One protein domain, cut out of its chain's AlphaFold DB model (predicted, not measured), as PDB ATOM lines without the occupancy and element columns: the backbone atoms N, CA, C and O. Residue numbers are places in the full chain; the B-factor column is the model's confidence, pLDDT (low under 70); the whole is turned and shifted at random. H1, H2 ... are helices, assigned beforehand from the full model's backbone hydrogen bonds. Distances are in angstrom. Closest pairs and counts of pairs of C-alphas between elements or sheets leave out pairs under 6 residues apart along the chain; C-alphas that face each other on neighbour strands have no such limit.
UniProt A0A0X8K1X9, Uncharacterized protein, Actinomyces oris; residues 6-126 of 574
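This is residues 6 to 126 of the 574 residues of an uncharacterized protein of Actinomyces oris (UniProt A0A0X8K1X9). This domain has little regular structure: two helices, H2 and H3, stand on opposite sides of a core of loops from the stretch 45 to 96, with short H1 beside the end of H2. A loop, residues 58 to 63, sticks out. The printed part has 121 residues, with H1, H2 and H3 in that order and no named strand; it is all helix by class, though the named elements hold only 36 residues. It is compact, with a radius of gyration of the C-alphas of 15.2 A, and spans 36 by 34 by 30 A.

Find C-alpha 6 at (14.944, 37.282, -4.233), where H1, residues 6 to 10, begins. H2, residues 27 to 44, runs 25.7 A. H3, residues 97 to 109, runs 19.5 A to C-alpha 109 at (20.378, 58.808, -15.725).

H1 and H2 only just touch, with 3 pairs of C-alphas within 8 A, the closest Leu 9 and Gln 44 at 7.5 A; H2 does so with residues 40 to 44 alone. H3 is apart from both. Every O i to N i+4 pair is within hydrogen-bond range in H1 and H2, and 7 of 9 in H3.

The printed part has no cut, and both links are long. Confidence is under 70 at residues 59 to 61, 114 and 126.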
ATOM      1  N   ALA A   6      16.345  37.093  -4.595       72.06
ATOM      2  CA  ALA A   6      14.944  37.282  -4.233       72.06
ATOM      3  C   ALA A   6      14.713  38.609  -3.491       72.06
ATOM      4  O   ALA A   6      13.841  39.383  -3.883       72.06
ATOM      5  N   ASP A   7      15.532  38.922  -2.481       74.94
ATOM      6  CA  ASP A   7      15.425  40.191  -1.742       74.94
ATOM      7  C   ASP A   7      15.666  41.394  -2.660       74.94
ATOM      8  O   ASP A   7      15.017  42.435  -2.551       74.94
ATOM      9  N   ALA A   8      16.600  41.236  -3.596       73.06
ATOM     10  CA  ALA A   8      17.009  42.279  -4.515       73.06
ATOM     11  C   ALA A   8      15.942  42.574  -5.589       73.06
ATOM     12  O   ALA A   8      15.813  43.716  -6.029       73.06
ATOM     13  N   LEU A   9      15.157  41.566  -5.982       73.44
ATOM     14  CA  LEU A   9      14.009  41.715  -6.883       73.44
ATOM     15  C   LEU A   9      12.788  42.325  -6.175       73.44
ATOM     16  O   LEU A   9      12.045  43.086  -6.790       73.44
ATOM     17  N   VAL A  10      12.598  42.043  -4.882       75.25
ATOM     18  CA  VAL A  10      11.508  42.619  -4.072       75.25
ATOM     19  C   VAL A  10      11.725  44.110  -3.786       75.25
ATOM     20  O   VAL A  10      10.757  44.858  -3.675       75.25
ATOM     21  N   ALA A  11      12.980  44.559  -3.693       75.31
ATOM     22  CA  ALA A  11      13.332  45.941  -3.361       75.31
ATOM     23  C   ALA A  11      12.955  46.993  -4.432       75.31
ATOM     24  O   ALA A  11      13.011  48.183  -4.133       75.31
ATOM     25  N   ASP A  12      12.588  46.573  -5.651       70.88
ATOM     26  CA  ASP A  12      12.173  47.429  -6.782       70.88
ATOM     27  C   ASP A  12      13.114  48.616  -7.081       70.88
ATOM     28  O   ASP A  12      12.682  49.726  -7.389       70.88
ATOM     29  N   ALA A  13      14.425  48.393  -6.963       81.69
ATOM     30  CA  ALA A  13      15.431  49.404  -7.265       81.69
ATOM     31  C   ALA A  13      15.660  49.547  -8.781       81.69
ATOM     32  O   ALA A  13      15.666  48.562  -9.519       81.69
ATOM     33  N   ASP A  14      15.966  50.768  -9.238       82.62
ATOM     34  CA  ASP A  14      16.335  51.038 -10.639       82.62
ATOM     35  C   ASP A  14      17.632  50.320 -11.070       82.62
ATOM     36  O   ASP A  14      17.853  50.065 -12.257       82.62
ATOM     37  N   LEU A  15      18.502  49.996 -10.106       87.50
ATOM     38  CA  LEU A  15      19.724  49.219 -10.291       87.50
ATOM     39  C   LEU A  15      19.877  48.200  -9.167       87.50
ATOM     40  O   LEU A  15      20.000  48.567  -7.998       87.50
ATOM     41  N   THR A  16      20.002  46.938  -9.558       87.69
ATOM     42  CA  THR A  16      20.249  45.826  -8.645       87.69
ATOM     43  C   THR A  16      21.549  45.125  -9.022       87.69
ATOM     44  O   THR A  16      21.745  44.748 -10.176       87.69
ATOM     45  N   ILE A  17      22.446  44.952  -8.046       87.56
ATOM     46  CA  ILE A  17      23.707  44.218  -8.204       87.56
ATOM     47  C   ILE A  17      23.633  42.966  -7.335       87.56
ATOM     48  O   ILE A  17      23.415  43.060  -6.127       87.56
ATOM     49  N   VAL A  18      23.836  41.810  -7.960       86.69
ATOM     50  CA  VAL A  18      23.835  40.502  -7.304       86.69
ATOM     51  C   VAL A  18      25.228  39.898  -7.425       86.69
ATOM     52  O   VAL A  18      25.765  39.794  -8.525       86.69
ATOM     53  N   ASP A  19      25.787  39.469  -6.296       87.94
ATOM     54  CA  ASP A  19      26.970  38.612  -6.270       87.94
ATOM     55  C   ASP A  19      26.523  37.145  -6.201       87.94
ATOM     56  O   ASP A  19      25.993  36.693  -5.187       87.94
ATOM     57  N   THR A  20      26.700  36.411  -7.299       86.81
ATOM     58  CA  THR A  20      26.334  34.989  -7.396       86.81
ATOM     59  C   THR A  20      27.462  34.054  -6.959       86.81
ATOM     60  O   THR A  20      27.246  32.849  -6.859       86.81
ATOM     61  N   ALA A  21      28.671  34.573  -6.729       82.75
ATOM     62  CA  ALA A  21      29.862  33.773  -6.459       82.75
ATOM     63  C   ALA A  21      30.233  33.727  -4.970       82.75
ATOM     64  O   ALA A  21      31.044  32.889  -4.582       82.75
ATOM     65  N   SER A  22      29.622  34.565  -4.126       78.38
ATOM     66  CA  SER A  22      29.995  34.722  -2.710       78.38
ATOM     67  C   SER A  22      29.975  33.431  -1.881       78.38
ATOM     68  O   SER A  22      30.673  33.342  -0.875       78.38
ATOM     69  N   ALA A  23      29.156  32.447  -2.268       75.75
ATOM     70  CA  ALA A  23      29.008  31.163  -1.574       75.75
ATOM     71  C   ALA A  23      29.621  29.971  -2.334       75.75
ATOM     72  O   ALA A  23      29.567  28.848  -1.839       75.75
ATOM     73  N   ALA A  24      30.181  30.192  -3.527       82.38
ATOM     74  CA  ALA A  24      30.658  29.129  -4.403       82.38
ATOM     75  C   ALA A  24      32.177  28.932  -4.282       82.38
ATOM     76  O   ALA A  24      32.962  29.870  -4.438       82.38
ATOM     77  N   SER A  25      32.591  27.688  -4.049       81.44
ATOM     78  CA  SER A  25      33.993  27.298  -3.858       81.44
ATOM     79  C   SER A  25      34.627  26.684  -5.110       81.44
ATOM     80  O   SER A  25      35.848  26.702  -5.259       81.44
ATOM     81  N   THR A  26      33.805  26.176  -6.035       85.56
ATOM     82  CA  THR A  26      34.252  25.574  -7.300       85.56
ATOM     83  C   THR A  26      33.662  26.284  -8.516       85.56
ATOM     84  O   THR A  26      32.603  26.904  -8.439       85.56
ATOM     85  N   ASP A  27      34.314  26.165  -9.677       82.88
ATOM     86  CA  ASP A  27      33.797  26.744 -10.927       82.88
ATOM     87  C   ASP A  27      32.436  26.155 -11.323       82.88
ATOM     88  O   ASP A  27      31.568  26.877 -11.808       82.88
ATOM     89  N   THR A  28      32.207  24.867 -11.054       87.94
ATOM     90  CA  THR A  28      30.910  24.221 -11.283       87.94
ATOM     91  C   THR A  28      29.817  24.830 -10.405       87.94
ATOM     92  O   THR A  28      28.736  25.132 -10.903       87.94
ATOM     93  N   GLU A  29      30.101  25.056  -9.118       89.31
ATOM     94  CA  GLU A  29      29.172  25.732  -8.201       89.31
ATOM     95  C   GLU A  29      28.897  27.171  -8.645       89.31
ATOM     96  O   GLU A  29      27.746  27.596  -8.637       89.31
ATOM     97  N   ARG A  30      29.927  27.905  -9.090       88.25
ATOM     98  CA  ARG A  30      29.778  29.279  -9.603       88.25
ATOM     99  C   ARG A  30      28.865  29.324 -10.827       88.25
ATOM    100  O   ARG A  30      28.005  30.197 -10.908       88.25
ATOM    101  N   ILE A  31      29.032  28.386 -11.762       88.81
ATOM    102  CA  ILE A  31      28.202  28.294 -12.972       88.81
ATOM    103  C   ILE A  31      26.759  27.929 -12.612       88.81
ATOM    104  O   ILE A  31      25.840  28.573 -13.108       88.81
ATOM    105  N   ALA A  32      26.551  26.948 -11.731       90.75
ATOM    106  CA  ALA A  32      25.212  26.547 -11.301       90.75
ATOM    107  C   ALA A  32      24.482  27.671 -10.545       90.75
ATOM    108  O   ALA A  32      23.306  27.921 -10.794       90.75
ATOM    109  N   ALA A  33      25.183  28.390  -9.663       90.44
ATOM    110  CA  ALA A  33      24.627  29.534  -8.942       90.44
ATOM    111  C   ALA A  33      24.264  30.692  -9.886       90.44
ATOM    112  O   ALA A  33      23.234  31.340  -9.703       90.44
ATOM    113  N   LEU A  34      25.089  30.942 -10.909       91.38
ATOM    114  CA  LEU A  34      24.792  31.931 -11.944       91.38
ATOM    115  C   LEU A  34      23.567  31.534 -12.779       91.38
ATOM    116  O   LEU A  34      22.720  32.386 -13.034       91.38
ATOM    117  N   ASP A  35      23.469  30.271 -13.196       91.75
ATOM    118  CA  ASP A  35      22.339  29.756 -13.978       91.75
ATOM    119  C   ASP A  35      21.016  29.899 -13.211       91.75
ATOM    120  O   ASP A  35      20.051  30.471 -13.720       91.75
ATOM    121  N   GLU A  36      21.007  29.504 -11.936       90.88
ATOM    122  CA  GLU A  36      19.833  29.630 -11.073       90.88
ATOM    123  C   GLU A  36      19.443  31.098 -10.827       90.88
ATOM    124  O   GLU A  36      18.266  31.459 -10.901       90.88
ATOM    125  N   ALA A  37      20.423  31.980 -10.605       89.75
ATOM    126  CA  ALA A  37      20.171  33.413 -10.471       89.75
ATOM    127  C   ALA A  37      19.588  34.018 -11.760       89.75
ATOM    128  O   ALA A  37      18.636  34.797 -11.698       89.75
ATOM    129  N   LEU A  38      20.124  33.650 -12.928       90.25
ATOM    130  CA  LEU A  38      19.620  34.112 -14.223       90.25
ATOM    131  C   LEU A  38      18.194  33.632 -14.477       90.25
ATOM    132  O   LEU A  38      17.370  34.429 -14.926       90.25
ATOM    133  N   ARG A  39      17.892  32.372 -14.154       90.06
ATOM    134  CA  ARG A  39      16.547  31.802 -14.262       90.06
ATOM    135  C   ARG A  39      15.547  32.580 -13.403       90.06
ATOM    136  O   ARG A  39      14.532  33.040 -13.922       90.06
ATOM    137  N   MET A  40      15.871  32.821 -12.129       88.94
ATOM    138  CA  MET A  40      15.018  33.610 -11.230       88.94
ATOM    139  C   MET A  40      14.790  35.038 -11.741       88.94
ATOM    140  O   MET A  40      13.653  35.507 -11.775       88.94
ATOM    141  N   VAL A  41      15.849  35.728 -12.177       87.88
ATOM    142  CA  VAL A  41      15.742  37.093 -12.716       87.88
ATOM    143  C   VAL A  41      14.882  37.106 -13.981       87.88
ATOM    144  O   VAL A  41      14.042  37.990 -14.124       87.88
ATOM    145  N   GLN A  42      15.030  36.138 -14.885       85.69
ATOM    146  CA  GLN A  42      14.226  36.073 -16.110       85.69
ATOM    147  C   GLN A  42      12.740  35.805 -15.841       85.69
ATOM    148  O   GLN A  42      11.897  36.380 -16.527       85.69
ATOM    149  N   GLU A  43      12.416  34.967 -14.854       87.44
ATOM    150  CA  GLU A  43      11.032  34.628 -14.499       87.44
ATOM    151  C   GLU A  43      10.316  35.757 -13.740       87.44
ATOM    152  O   GLU A  43       9.116  35.955 -13.922       87.44
ATOM    153  N   GLN A  44      11.034  36.495 -12.887       86.69
ATOM    154  CA  GLN A  44      10.431  37.420 -11.918       86.69
ATOM    155  C   GLN A  44      10.587  38.907 -12.280       86.69
ATOM    156  O   GLN A  44       9.893  39.751 -11.712       86.69
ATOM    157  N   SER A  45      11.484  39.260 -13.208       83.81
ATOM    158  CA  SER A  45      11.724  40.665 -13.566       83.81
ATOM    159  C   SER A  45      10.643  41.250 -14.474       83.81
ATOM    160  O   SER A  45      10.005  40.562 -15.271       83.81
ATOM    161  N   ARG A  46      10.491  42.577 -14.427       80.44
ATOM    162  CA  ARG A  46       9.579  43.312 -15.312       80.44
ATOM    163  C   ARG A  46      10.003  43.183 -16.786       80.44
ATOM    164  O   ARG A  46      11.208  43.202 -17.078       80.44
ATOM    165  N   PRO A  47       9.051  43.147 -17.737       79.12
ATOM    166  CA  PRO A  47       9.363  43.252 -19.157       79.12
ATOM    167  C   PRO A  47      10.207  44.498 -19.452       79.12
ATOM    168  O   PRO A  47       9.900  45.594 -18.991       79.12
ATOM    169  N   GLY A  48      11.281  44.328 -20.224       76.38
ATOM    170  CA  GLY A  48      12.223  45.409 -20.528       76.38
ATOM    171  C   GLY A  48      13.373  45.567 -19.528       76.38
ATOM    172  O   GLY A  48      14.189  46.465 -19.707       76.38
ATOM    173  N   THR A  49      13.500  44.697 -18.520       84.38
ATOM    174  CA  THR A  49      14.681  44.674 -17.638       84.38
ATOM    175  C   THR A  49      15.950  44.349 -18.437       84.38
ATOM    176  O   THR A  49      15.987  43.395 -19.216       84.38
ATOM    177  N   ARG A  50      17.006  45.153 -18.263       87.81
ATOM    178  CA  ARG A  50      18.315  44.944 -18.900       87.81
ATOM    179  C   ARG A  50      19.180  44.092 -17.979       87.81
ATOM    180  O   ARG A  50      19.466  44.511 -16.865       87.81
ATOM    181  N   ILE A  51      19.618  42.935 -18.463       88.75
ATOM    182  CA  ILE A  51      20.491  42.031 -17.709       88.75
ATOM    183  C   ILE A  51      21.922  42.186 -18.225       88.75
ATOM    184  O   ILE A  51      22.170  42.087 -19.429       88.75
ATOM    185  N   ILE A  52      22.854  42.442 -17.310       90.94
ATOM    186  CA  ILE A  52      24.294  42.458 -17.567       90.94
ATOM    187  C   ILE A  52      24.921  41.401 -16.670       90.94
ATOM    188  O   ILE A  52      24.681  41.394 -15.466       90.94
ATOM    189  N   VAL A  53      25.744  40.538 -17.256       91.94
ATOM    190  CA  VAL A  53      26.560  39.575 -16.510       91.94
ATOM    191  C   VAL A  53      28.013  39.971 -16.692       91.94
ATOM    192  O   VAL A  53      28.457  40.164 -17.821       91.94
ATOM    193  N   ALA A  54      28.762  40.097 -15.604       90.81
ATOM    194  CA  ALA A  54      30.185  40.397 -15.654       90.81
ATOM    195  C   ALA A  54      30.931  39.504 -14.665       90.81
ATOM    196  O   ALA A  54      30.582  39.449 -13.489       90.81
ATOM    197  N   SER A  55      31.966  38.825 -15.151       88.31
ATOM    198  CA  SER A  55      32.968  38.176 -14.312       88.31
ATOM    199  C   SER A  55      34.076  39.182 -14.002       88.31
ATOM    200  O   SER A  55      34.517  39.928 -14.882       88.31
ATOM    201  N   LEU A  56      34.511  39.229 -12.745       84.81
ATOM    202  CA  LEU A  56      35.540  40.148 -12.265       84.81
ATOM    203  C   LEU A  56      36.837  39.376 -12.044       84.81
ATOM    204  O   LEU A  56      36.823  38.285 -11.485       84.81
ATOM    205  N   ALA A  57      37.954  39.930 -12.515       76.38
ATOM    206  CA  ALA A  57      39.259  39.327 -12.284       76.38
ATOM    207  C   ALA A  57      39.709  39.651 -10.860       76.38
ATOM    208  O   ALA A  57      39.590  40.799 -10.428       76.38
ATOM    209  N   ASP A  58      40.261  38.659 -10.177       72.38
ATOM    210  CA  ASP A  58      40.966  38.820  -8.913       72.38
ATOM    211  C   ASP A  58      42.473  38.574  -9.099       72.38
ATOM    212  O   ASP A  58      42.958  38.263 -10.195       72.38
ATOM    213  N   ASP A  59      43.229  38.753  -8.017       68.62
ATOM    214  CA  ASP A  59      44.676  38.529  -8.010       68.62
ATOM    215  C   ASP A  59      45.045  37.035  -8.141       68.62
ATOM    216  O   ASP A  59      46.185  36.718  -8.488       68.62
ATOM    217  N   GLU A  60      44.105  36.116  -7.885       69.38
ATOM    218  CA  GLU A  60      44.325  34.665  -7.967       69.38
ATOM    219  C   GLU A  60      44.263  34.158  -9.414       69.38
ATOM    220  O   GLU A  60      45.068  33.309  -9.813       69.38
ATOM    221  N   ALA A  61      43.362  34.713 -10.230       68.06
ATOM    222  CA  ALA A  61      43.179  34.364 -11.634       68.06
ATOM    223  C   ALA A  61      43.187  35.608 -12.548       68.06
ATOM    224  O   ALA A  61      42.187  35.909 -13.217       68.06
ATOM    225  N   PRO A  62      44.328  36.318 -12.658       74.56
ATOM    226  CA  PRO A  62      44.420  37.502 -13.497       74.56
ATOM    227  C   PRO A  62      44.225  37.124 -14.972       74.56
ATOM    228  O   PRO A  62      44.877  36.221 -15.507       74.56
ATOM    229  N   GLY A  63      43.329  37.829 -15.663       81.44
ATOM    230  CA  GLY A  63      43.125  37.664 -17.099       81.44
ATOM    231  C   GLY A  63      41.831  38.279 -17.619       81.44
ATOM    232  O   GLY A  63      41.011  38.734 -16.824       81.44
ATOM    233  N   PRO A  64      41.634  38.291 -18.953       87.25
ATOM    234  CA  PRO A  64      40.351  38.635 -19.546       87.25
ATOM    235  C   PRO A  64      39.229  37.781 -18.957       87.25
ATOM    236  O   PRO A  64      39.354  36.559 -18.861       87.25
ATOM    237  N   GLN A  65      38.147  38.453 -18.584       88.31
ATOM    238  CA  GLN A  65      36.950  37.857 -18.008       88.31
ATOM    239  C   GLN A  65      35.771  37.985 -18.968       88.31
ATOM    240  O   GLN A  65      35.794  38.788 -19.905       88.31
ATOM    241  N   VAL A  66      34.731  37.188 -18.738       88.88
ATOM    242  CA  VAL A  66      33.520  37.213 -19.562       88.88
ATOM    243  C   VAL A  66      32.609  38.355 -19.126       88.88
ATOM    244  O   VAL A  66      32.311  38.506 -17.943       88.88
ATOM    245  N   ALA A  67      32.115  39.117 -20.099       90.19
ATOM    246  CA  ALA A  67      31.005  40.041 -19.922       90.19
ATOM    247  C   ALA A  67      29.926  39.754 -20.973       90.19
ATOM    248  O   ALA A  67      30.217  39.658 -22.167       90.19
ATOM    249  N   VAL A  68      28.677  39.629 -20.531       90.00
ATOM    250  CA  VAL A  68      27.492  39.462 -21.374       90.00
ATOM    251  C   VAL A  68      26.651  40.721 -21.245       90.00
ATOM    252  O   VAL A  68      26.213  41.089 -20.155       90.00
ATOM    253  N   LEU A  69      26.447  41.392 -22.375       89.69
ATOM    254  CA  LEU A  69      25.725  42.657 -22.458       89.69
ATOM    255  C   LEU A  69      24.407  42.462 -23.220       89.69
ATOM    256  O   LEU A  69      24.343  41.599 -24.103       89.69
ATOM    257  N   PRO A  70      23.379  43.288 -22.950       88.06
ATOM    258  CA  PRO A  70      22.132  43.266 -23.702       88.06
ATOM    259  C   PRO A  70      22.361  43.334 -25.216       88.06
ATOM    260  O   PRO A  70      23.199  44.099 -25.710       88.06
ATOM    261  N   ALA A  71      21.588  42.553 -25.968       82.25
ATOM    262  CA  ALA A  71      21.651  42.558 -27.423       82.25
ATOM    263  C   ALA A  71      21.376  43.966 -27.978       82.25
ATOM    264  O   ALA A  71      20.452  44.650 -27.548       82.25
ATOM    265  N   GLY A  72      22.190  44.408 -28.939       82.12
ATOM    266  CA  GLY A  72      22.099  45.764 -29.485       82.12
ATOM    267  C   GLY A  72      22.891  46.820 -28.712       82.12
ATOM    268  O   GLY A  72      22.806  47.991 -29.075       82.12
ATOM    269  N   THR A  73      23.683  46.426 -27.706       89.25
ATOM    270  CA  THR A  73      24.699  47.299 -27.098       89.25
ATOM    271  C   THR A  73      25.669  47.813 -28.164       89.25
ATOM    272  O   THR A  73      26.140  47.051 -29.011       89.25
ATOM    273  N   ARG A  74      25.965  49.116 -28.134       90.50
ATOM    274  CA  ARG A  74      26.844  49.794 -29.098       90.50
ATOM    275  C   ARG A  74      27.962  50.550 -28.397       90.50
ATOM    276  O   ARG A  74      27.904  50.834 -27.205       90.50
ATOM    277  N   SER A  75      28.954  50.913 -29.191       90.25
ATOM    278  CA  SER A  75      30.105  51.723 -28.812       90.25
ATOM    279  C   SER A  75      30.301  52.819 -29.859       90.25
ATOM    280  O   SER A  75      29.889  52.631 -31.011       90.25
ATOM    281  N   ALA A  76      30.927  53.943 -29.501       86.06
ATOM    282  CA  ALA A  76      31.222  55.001 -30.468       86.06
ATOM    283  C   ALA A  76      32.180  54.515 -31.572       86.06
ATOM    284  O   ALA A  76      32.112  54.980 -32.709       86.06
ATOM    285  N   ARG A  77      33.025  53.523 -31.262       87.25
ATOM    286  CA  ARG A  77      33.927  52.847 -32.211       87.25
ATOM    287  C   ARG A  77      33.252  51.762 -33.059       87.25
ATOM    288  O   ARG A  77      33.889  51.202 -33.949       87.25
ATOM    289  N   GLY A  78      31.979  51.459 -32.807       90.25
ATOM    290  CA  GLY A  78      31.211  50.457 -33.545       90.25
ATOM    291  C   GLY A  78      31.498  49.012 -33.121       90.25
ATOM    292  O   GLY A  78      31.742  48.717 -31.949       90.25
ATOM    293  N   ALA A  79      31.410  48.089 -34.079       88.62
ATOM    294  CA  ALA A  79      31.592  46.655 -33.873       88.62
ATOM    295  C   ALA A  79      32.461  46.054 -34.985       88.62
ATOM    296  O   ALA A  79      32.432  46.510 -36.126       88.62
ATOM    297  N   SER A  80      33.213  45.004 -34.660       87.19
ATOM    298  CA  SER A  80      34.056  44.260 -35.596       87.19
ATOM    299  C   SER A  80      33.901  42.764 -35.350       87.19
ATOM    300  O   SER A  80      33.934  42.306 -34.210       87.19
ATOM    301  N   GLY A  81      33.671  41.987 -36.414       81.56
ATOM    302  CA  GLY A  81      33.491  40.534 -36.308       81.56
ATOM    303  C   GLY A  81      32.335  40.102 -35.393       81.56
ATOM    304  O   GLY A  81      32.429  39.057 -34.757       81.56
ATOM    305  N   GLY A  82      31.277  40.915 -35.283       82.50
ATOM    306  CA  GLY A  82      30.128  40.646 -34.410       82.50
ATOM    307  C   GLY A  82      30.375  40.897 -32.915       82.50
ATOM    308  O   GLY A  82      29.541  40.504 -32.099       82.50
ATOM    309  N   LEU A  83      31.496  41.542 -32.568       89.50
ATOM    310  CA  LEU A  83      31.867  41.955 -31.215       89.50
ATOM    311  C   LEU A  83      31.949  43.485 -31.138       89.50
ATOM    312  O   LEU A  83      32.420  44.136 -32.072       89.50
ATOM    313  N   VAL A  84      31.503  44.067 -30.026       91.12
ATOM    314  CA  VAL A  84      31.598  45.515 -29.783       91.12
ATOM    315  C   VAL A  84      33.069  45.907 -29.624       91.12
ATOM    316  O   VAL A  84      33.821  45.211 -28.943       91.12
ATOM    317  N   VAL A  85      33.493  47.001 -30.259       91.88
ATOM    318  CA  VAL A  85      34.844  47.551 -30.074       91.88
ATOM    319  C   VAL A  85      34.818  48.491 -28.879       91.88
ATOM    320  O   VAL A  85      34.103  49.489 -28.917       91.88
ATOM    321  N   GLY A  86      35.570  48.189 -27.821       87.88
ATOM    322  CA  GLY A  86      35.605  49.035 -26.626       87.88
ATOM    323  C   GLY A  86      36.174  50.424 -26.927       87.88
ATOM    324  O   GLY A  86      37.196  50.543 -27.608       87.88
ATOM    325  N   ASP A  87      35.537  51.475 -26.410       85.31
ATOM    326  CA  ASP A  87      36.019  52.854 -26.575       85.31
ATOM    327  C   ASP A  87      37.333  53.085 -25.803       85.31
ATOM    328  O   ASP A  87      38.246  53.720 -26.324       85.31
ATOM    329  N   SER A  88      37.495  52.478 -24.621       84.06
ATOM    330  CA  SER A  88      38.737  52.550 -23.829       84.06
ATOM    331  C   SER A  88      39.867  51.676 -24.381       84.06
ATOM    332  O   SER A  88      41.042  52.044 -24.326       84.06
ATOM    333  N   THR A  89      39.533  50.491 -24.894       88.19
ATOM    334  CA  THR A  89      40.522  49.473 -25.286       88.19
ATOM    335  C   THR A  89      40.893  49.556 -26.755       88.19
ATOM    336  O   THR A  89      41.967  49.097 -27.125       88.19
ATOM    337  N   HIS A  90      40.015  50.108 -27.596       88.81
ATOM    338  CA  HIS A  90      40.135  50.088 -29.050       88.81
ATOM    339  C   HIS A  90      40.133  48.684 -29.680       88.81
ATOM    340  O   HIS A  90      40.309  48.581 -30.895       88.81
ATOM    341  N   GLN A  91      39.871  47.639 -28.888       91.25
ATOM    342  CA  GLN A  91      39.900  46.238 -29.296       91.25
ATOM    343  C   GLN A  91      38.481  45.660 -29.373       91.25
ATOM    344  O   GLN A  91      37.601  45.998 -28.577       91.25
ATOM    345  N   ALA A  92      38.246  44.788 -30.354       91.06
ATOM    346  CA  ALA A  92      36.969  44.097 -30.513       91.06
ATOM    347  C   ALA A  92      36.787  43.044 -29.412       91.06
ATOM    348  O   ALA A  92      37.685  42.246 -29.174       91.06
ATOM    349  N   GLY A  93      35.623  43.027 -28.759       91.19
ATOM    350  CA  GLY A  93      35.298  42.034 -27.730       91.19
ATOM    351  C   GLY A  93      35.981  42.257 -26.382       91.19
ATOM    352  O   GLY A  93      35.906  41.385 -25.524       91.19
ATOM    353  N   LEU A  94      36.625  43.409 -26.181       91.81
ATOM    354  CA  LEU A  94      37.350  43.724 -24.957       91.81
ATOM    355  C   LEU A  94      36.910  45.083 -24.412       91.81
ATOM    356  O   LEU A  94      37.042  46.100 -25.090       91.81
ATOM    357  N   ALA A  95      36.435  45.101 -23.172       90.81
ATOM    358  CA  ALA A  95      36.092  46.306 -22.420       90.81
ATOM    359  C   ALA A  95      36.819  46.289 -21.071       90.81
ATOM    360  O   ALA A  95      37.234  45.227 -20.602       90.81
ATOM    361  N   GLN A  96      36.994  47.456 -20.456       89.69
ATOM    362  CA  GLN A  96      37.550  47.539 -19.109       89.69
ATOM    363  C   GLN A  96      36.442  47.465 -18.060       89.69
ATOM    364  O   GLN A  96      35.320  47.911 -18.283       89.69
ATOM    365  N   LEU A  97      36.774  46.978 -16.864       88.69
ATOM    366  CA  LEU A  97      35.863  47.029 -15.717       88.69
ATOM    367  C   LEU A  97      35.433  48.472 -15.390       88.69
ATOM    368  O   LEU A  97      34.284  48.733 -15.041       88.69
ATOM    369  N   THR A  98      36.342  49.427 -15.577       89.12
ATOM    370  CA  THR A  98      36.101  50.866 -15.409       89.12
ATOM    371  C   THR A  98      35.073  51.434 -16.387       89.12
ATOM    372  O   THR A  98      34.527  52.499 -16.110       89.12
ATOM    373  N   ASP A  99      34.755  50.730 -17.479       90.62
ATOM    374  CA  ASP A  99      33.724  51.127 -18.444       90.62
ATOM    375  C   ASP A  99      32.309  50.761 -17.956       90.62
ATOM    376  O   ASP A  99      31.329  51.376 -18.382       90.62
ATOM    377  N   LEU A 100      32.161  49.799 -17.031       90.38
ATOM    378  CA  LEU A 100      30.841  49.344 -16.567       90.38
ATOM    379  C   LEU A 100      30.101  50.412 -15.757       90.38
ATOM    380  O   LEU A 100      28.921  50.649 -15.992       90.38
ATOM    381  N   THR A 101      30.787  51.096 -14.843       90.81
ATOM    382  CA  THR A 101      30.167  52.146 -14.015       90.81
ATOM    383  C   THR A 101      29.568  53.285 -14.857       90.81
ATOM    384  O   THR A 101      28.366  53.533 -14.731       90.81
ATOM    385  N   PRO A 102      30.316  53.947 -15.767       90.69
ATOM    386  CA  PRO A 102      29.744  54.989 -16.618       90.69
ATOM    387  C   PRO A 102      28.684  54.443 -17.588       90.69
ATOM    388  O   PRO A 102      27.736  55.159 -17.908       90.69
ATOM    389  N   THR A 103      28.779  53.174 -18.008       91.69
ATOM    390  CA  THR A 103      27.729  52.499 -18.793       91.69
ATOM    391  C   THR A 103      26.411  52.428 -18.018       91.69
ATOM    392  O   THR A 103      25.371  52.827 -18.541       91.69
ATOM    393  N   LEU A 104      26.444  51.969 -16.763       91.25
ATOM    394  CA  LEU A 104      25.260  51.861 -15.907       91.25
ATOM    395  C   LEU A 104      24.671  53.238 -15.586       91.25
ATOM    396  O   LEU A 104      23.472  53.448 -15.755       91.25
ATOM    397  N   VAL A 105      25.508  54.207 -15.203       90.69
ATOM    398  CA  VAL A 105      25.055  55.573 -14.895       90.69
ATOM    399  C   VAL A 105      24.423  56.234 -16.120       90.69
ATOM    400  O   VAL A 105      23.335  56.798 -16.017       90.69
ATOM    401  N   SER A 106      25.045  56.106 -17.296       89.62
ATOM    402  CA  SER A 106      24.476  56.637 -18.539       89.62
ATOM    403  C   SER A 106      23.162  55.952 -18.907       89.62
ATOM    404  O   SER A 106      22.273  56.603 -19.455       89.62
ATOM    405  N   ALA A 107      23.028  54.657 -18.626       89.25
ATOM    406  CA  ALA A 107      21.834  53.877 -18.923       89.25
ATOM    407  C   ALA A 107      20.650  54.162 -17.983       89.25
ATOM    408  O   ALA A 107      19.508  53.910 -18.379       89.25
ATOM    409  N   LEU A 108      20.920  54.644 -16.766       88.56
ATOM    410  CA  LEU A 108      19.922  54.996 -15.748       88.56
ATOM    411  C   LEU A 108      19.556  56.482 -15.799       88.56
ATOM    412  O   LEU A 108      18.385  56.835 -15.845       88.56
ATOM    413  N   GLY A 109      20.561  57.359 -15.815       84.69
ATOM    414  CA  GLY A 109      20.378  58.808 -15.725       84.69
ATOM    415  C   GLY A 109      20.309  59.533 -17.069       84.69
ATOM    416  O   GLY A 109      20.094  60.745 -17.088       84.69
ATOM    417  N   GLY A 110      20.549  58.840 -18.189       81.00
ATOM    418  CA  GLY A 110      20.567  59.433 -19.533       81.00
ATOM    419  C   GLY A 110      21.667  60.483 -19.747       81.00
ATOM    420  O   GLY A 110      21.628  61.234 -20.720       81.00
ATOM    421  N   ARG A 111      22.636  60.575 -18.829       79.81
ATOM    422  CA  ARG A 111      23.721  61.564 -18.836       79.81
ATOM    423  C   ARG A 111      25.056  60.866 -18.639       79.81
ATOM    424  O   ARG A 111      25.153  59.915 -17.869       79.81
ATOM    425  N   ARG A 112      26.088  61.375 -19.307       78.56
ATOM    426  CA  ARG A 112      27.473  60.959 -19.078       78.56
ATOM    427  C   ARG A 112      28.107  61.874 -18.043       78.56
ATOM    428  O   ARG A 112      27.979  63.092 -18.152       78.56
ATOM    429  N   ASP A 113      28.780  61.280 -17.066       76.62
ATOM    430  CA  ASP A 113      29.530  62.012 -16.051       76.62
ATOM    431  C   ASP A 113      31.030  61.984 -16.402       76.62
ATOM    432  O   ASP A 113      31.612  60.897 -16.478       76.62
ATOM    433  N   PRO A 114      31.669  63.147 -16.630       69.94
ATOM    434  CA  PRO A 114      33.090  63.221 -16.961       69.94
ATOM    435  C   PRO A 114      34.022  62.847 -15.795       69.94
ATOM    436  O   PRO A 114      35.234  62.795 -16.003       69.94
ATOM    437  N   ALA A 115      33.499  62.625 -14.583       75.94
ATOM    438  CA  ALA A 115      34.284  62.188 -13.432       75.94
ATOM    439  C   ALA A 115      34.761  60.730 -13.539       75.94
ATOM    440  O   ALA A 115      35.720  60.354 -12.862       75.94
ATOM    441  N   PHE A 116      34.118  59.904 -14.370       80.69
ATOM    442  CA  PHE A 116      34.531  58.517 -14.565       80.69
ATOM    443  C   PHE A 116      35.737  58.406 -15.503       80.69
ATOM    444  O   PHE A 116      35.834  59.088 -16.520       80.69
ATOM    445  N   ASP A 117      36.662  57.506 -15.166       75.12
ATOM    446  CA  ASP A 117      37.871  57.277 -15.967       75.12
ATOM    447  C   ASP A 117      37.641  56.404 -17.213       75.12
ATOM    448  O   ASP A 117      38.434  56.490 -18.162       75.12
ATOM    449  N   GLY A 118      36.602  55.559 -17.192       82.56
ATOM    450  CA  GLY A 118      36.201  54.680 -18.295       82.56
ATOM    451  C   GLY A 118      35.176  55.317 -19.233       82.56
ATOM    452  O   GLY A 118      34.627  56.376 -18.940       82.56
ATOM    453  N   HIS A 119      34.898  54.646 -20.348       85.75
ATOM    454  CA  HIS A 119      34.010  55.142 -21.401       85.75
ATOM    455  C   HIS A 119      32.714  54.328 -21.443       85.75
ATOM    456  O   HIS A 119      32.736  53.098 -21.501       85.75
ATOM    457  N   ALA A 120      31.571  55.016 -21.425       88.25
ATOM    458  CA  ALA A 120      30.261  54.371 -21.389       88.25
ATOM    459  C   ALA A 120      29.924  53.659 -22.710       88.25
ATOM    460  O   ALA A 120      29.862  54.283 -23.774       88.25
ATOM    461  N   LEU A 121      29.578  52.376 -22.624       91.00
ATOM    462  CA  LEU A 121      28.878  51.672 -23.690       91.00
ATOM    463  C   LEU A 121      27.421  52.144 -23.745       91.00
ATOM    464  O   LEU A 121      26.803  52.487 -22.738       91.00
ATOM    465  N   THR A 122      26.846  52.159 -24.943       91.19
ATOM    466  CA  THR A 122      25.447  52.547 -25.141       91.19
ATOM    467  C   THR A 122      24.573  51.302 -25.101       91.19
ATOM    468  O   THR A 122      24.546  50.528 -26.060       91.19
ATOM    469  N   LEU A 123      23.871  51.105 -23.985       89.94
ATOM    470  CA  LEU A 123      22.884  50.035 -23.847       89.94
ATOM    471  C   LEU A 123      21.626  50.342 -24.680       89.94
ATOM    472  O   LEU A 123      21.287  51.513 -24.866       89.94
ATOM    473  N   PRO A 124      20.916  49.318 -25.182       86.31
ATOM    474  CA  PRO A 124      19.659  49.508 -25.903       86.31
ATOM    475  C   PRO A 124      18.576  50.148 -25.013       86.31
ATOM    476  O   PRO A 124      18.507  49.884 -23.809       86.31
ATOM    477  N   GLU A 125      17.713  50.968 -25.621       78.62
ATOM    478  CA  GLU A 125      16.512  51.512 -24.971       78.62
ATOM    479  C   GLU A 125      15.498  50.396 -24.694       78.62
ATOM    480  O   GLU A 125      15.251  49.526 -25.535       78.62
ATOM    481  N   THR A 126      14.880  50.438 -23.517       65.25
ATOM    482  CA  THR A 126      13.849  49.488 -23.107       65.25
ATOM    483  C   THR A 126      12.555  49.783 -23.881       65.25
ATOM    484  O   THR A 126      12.040  50.895 -23.854       65.25
TER     485      THR A 126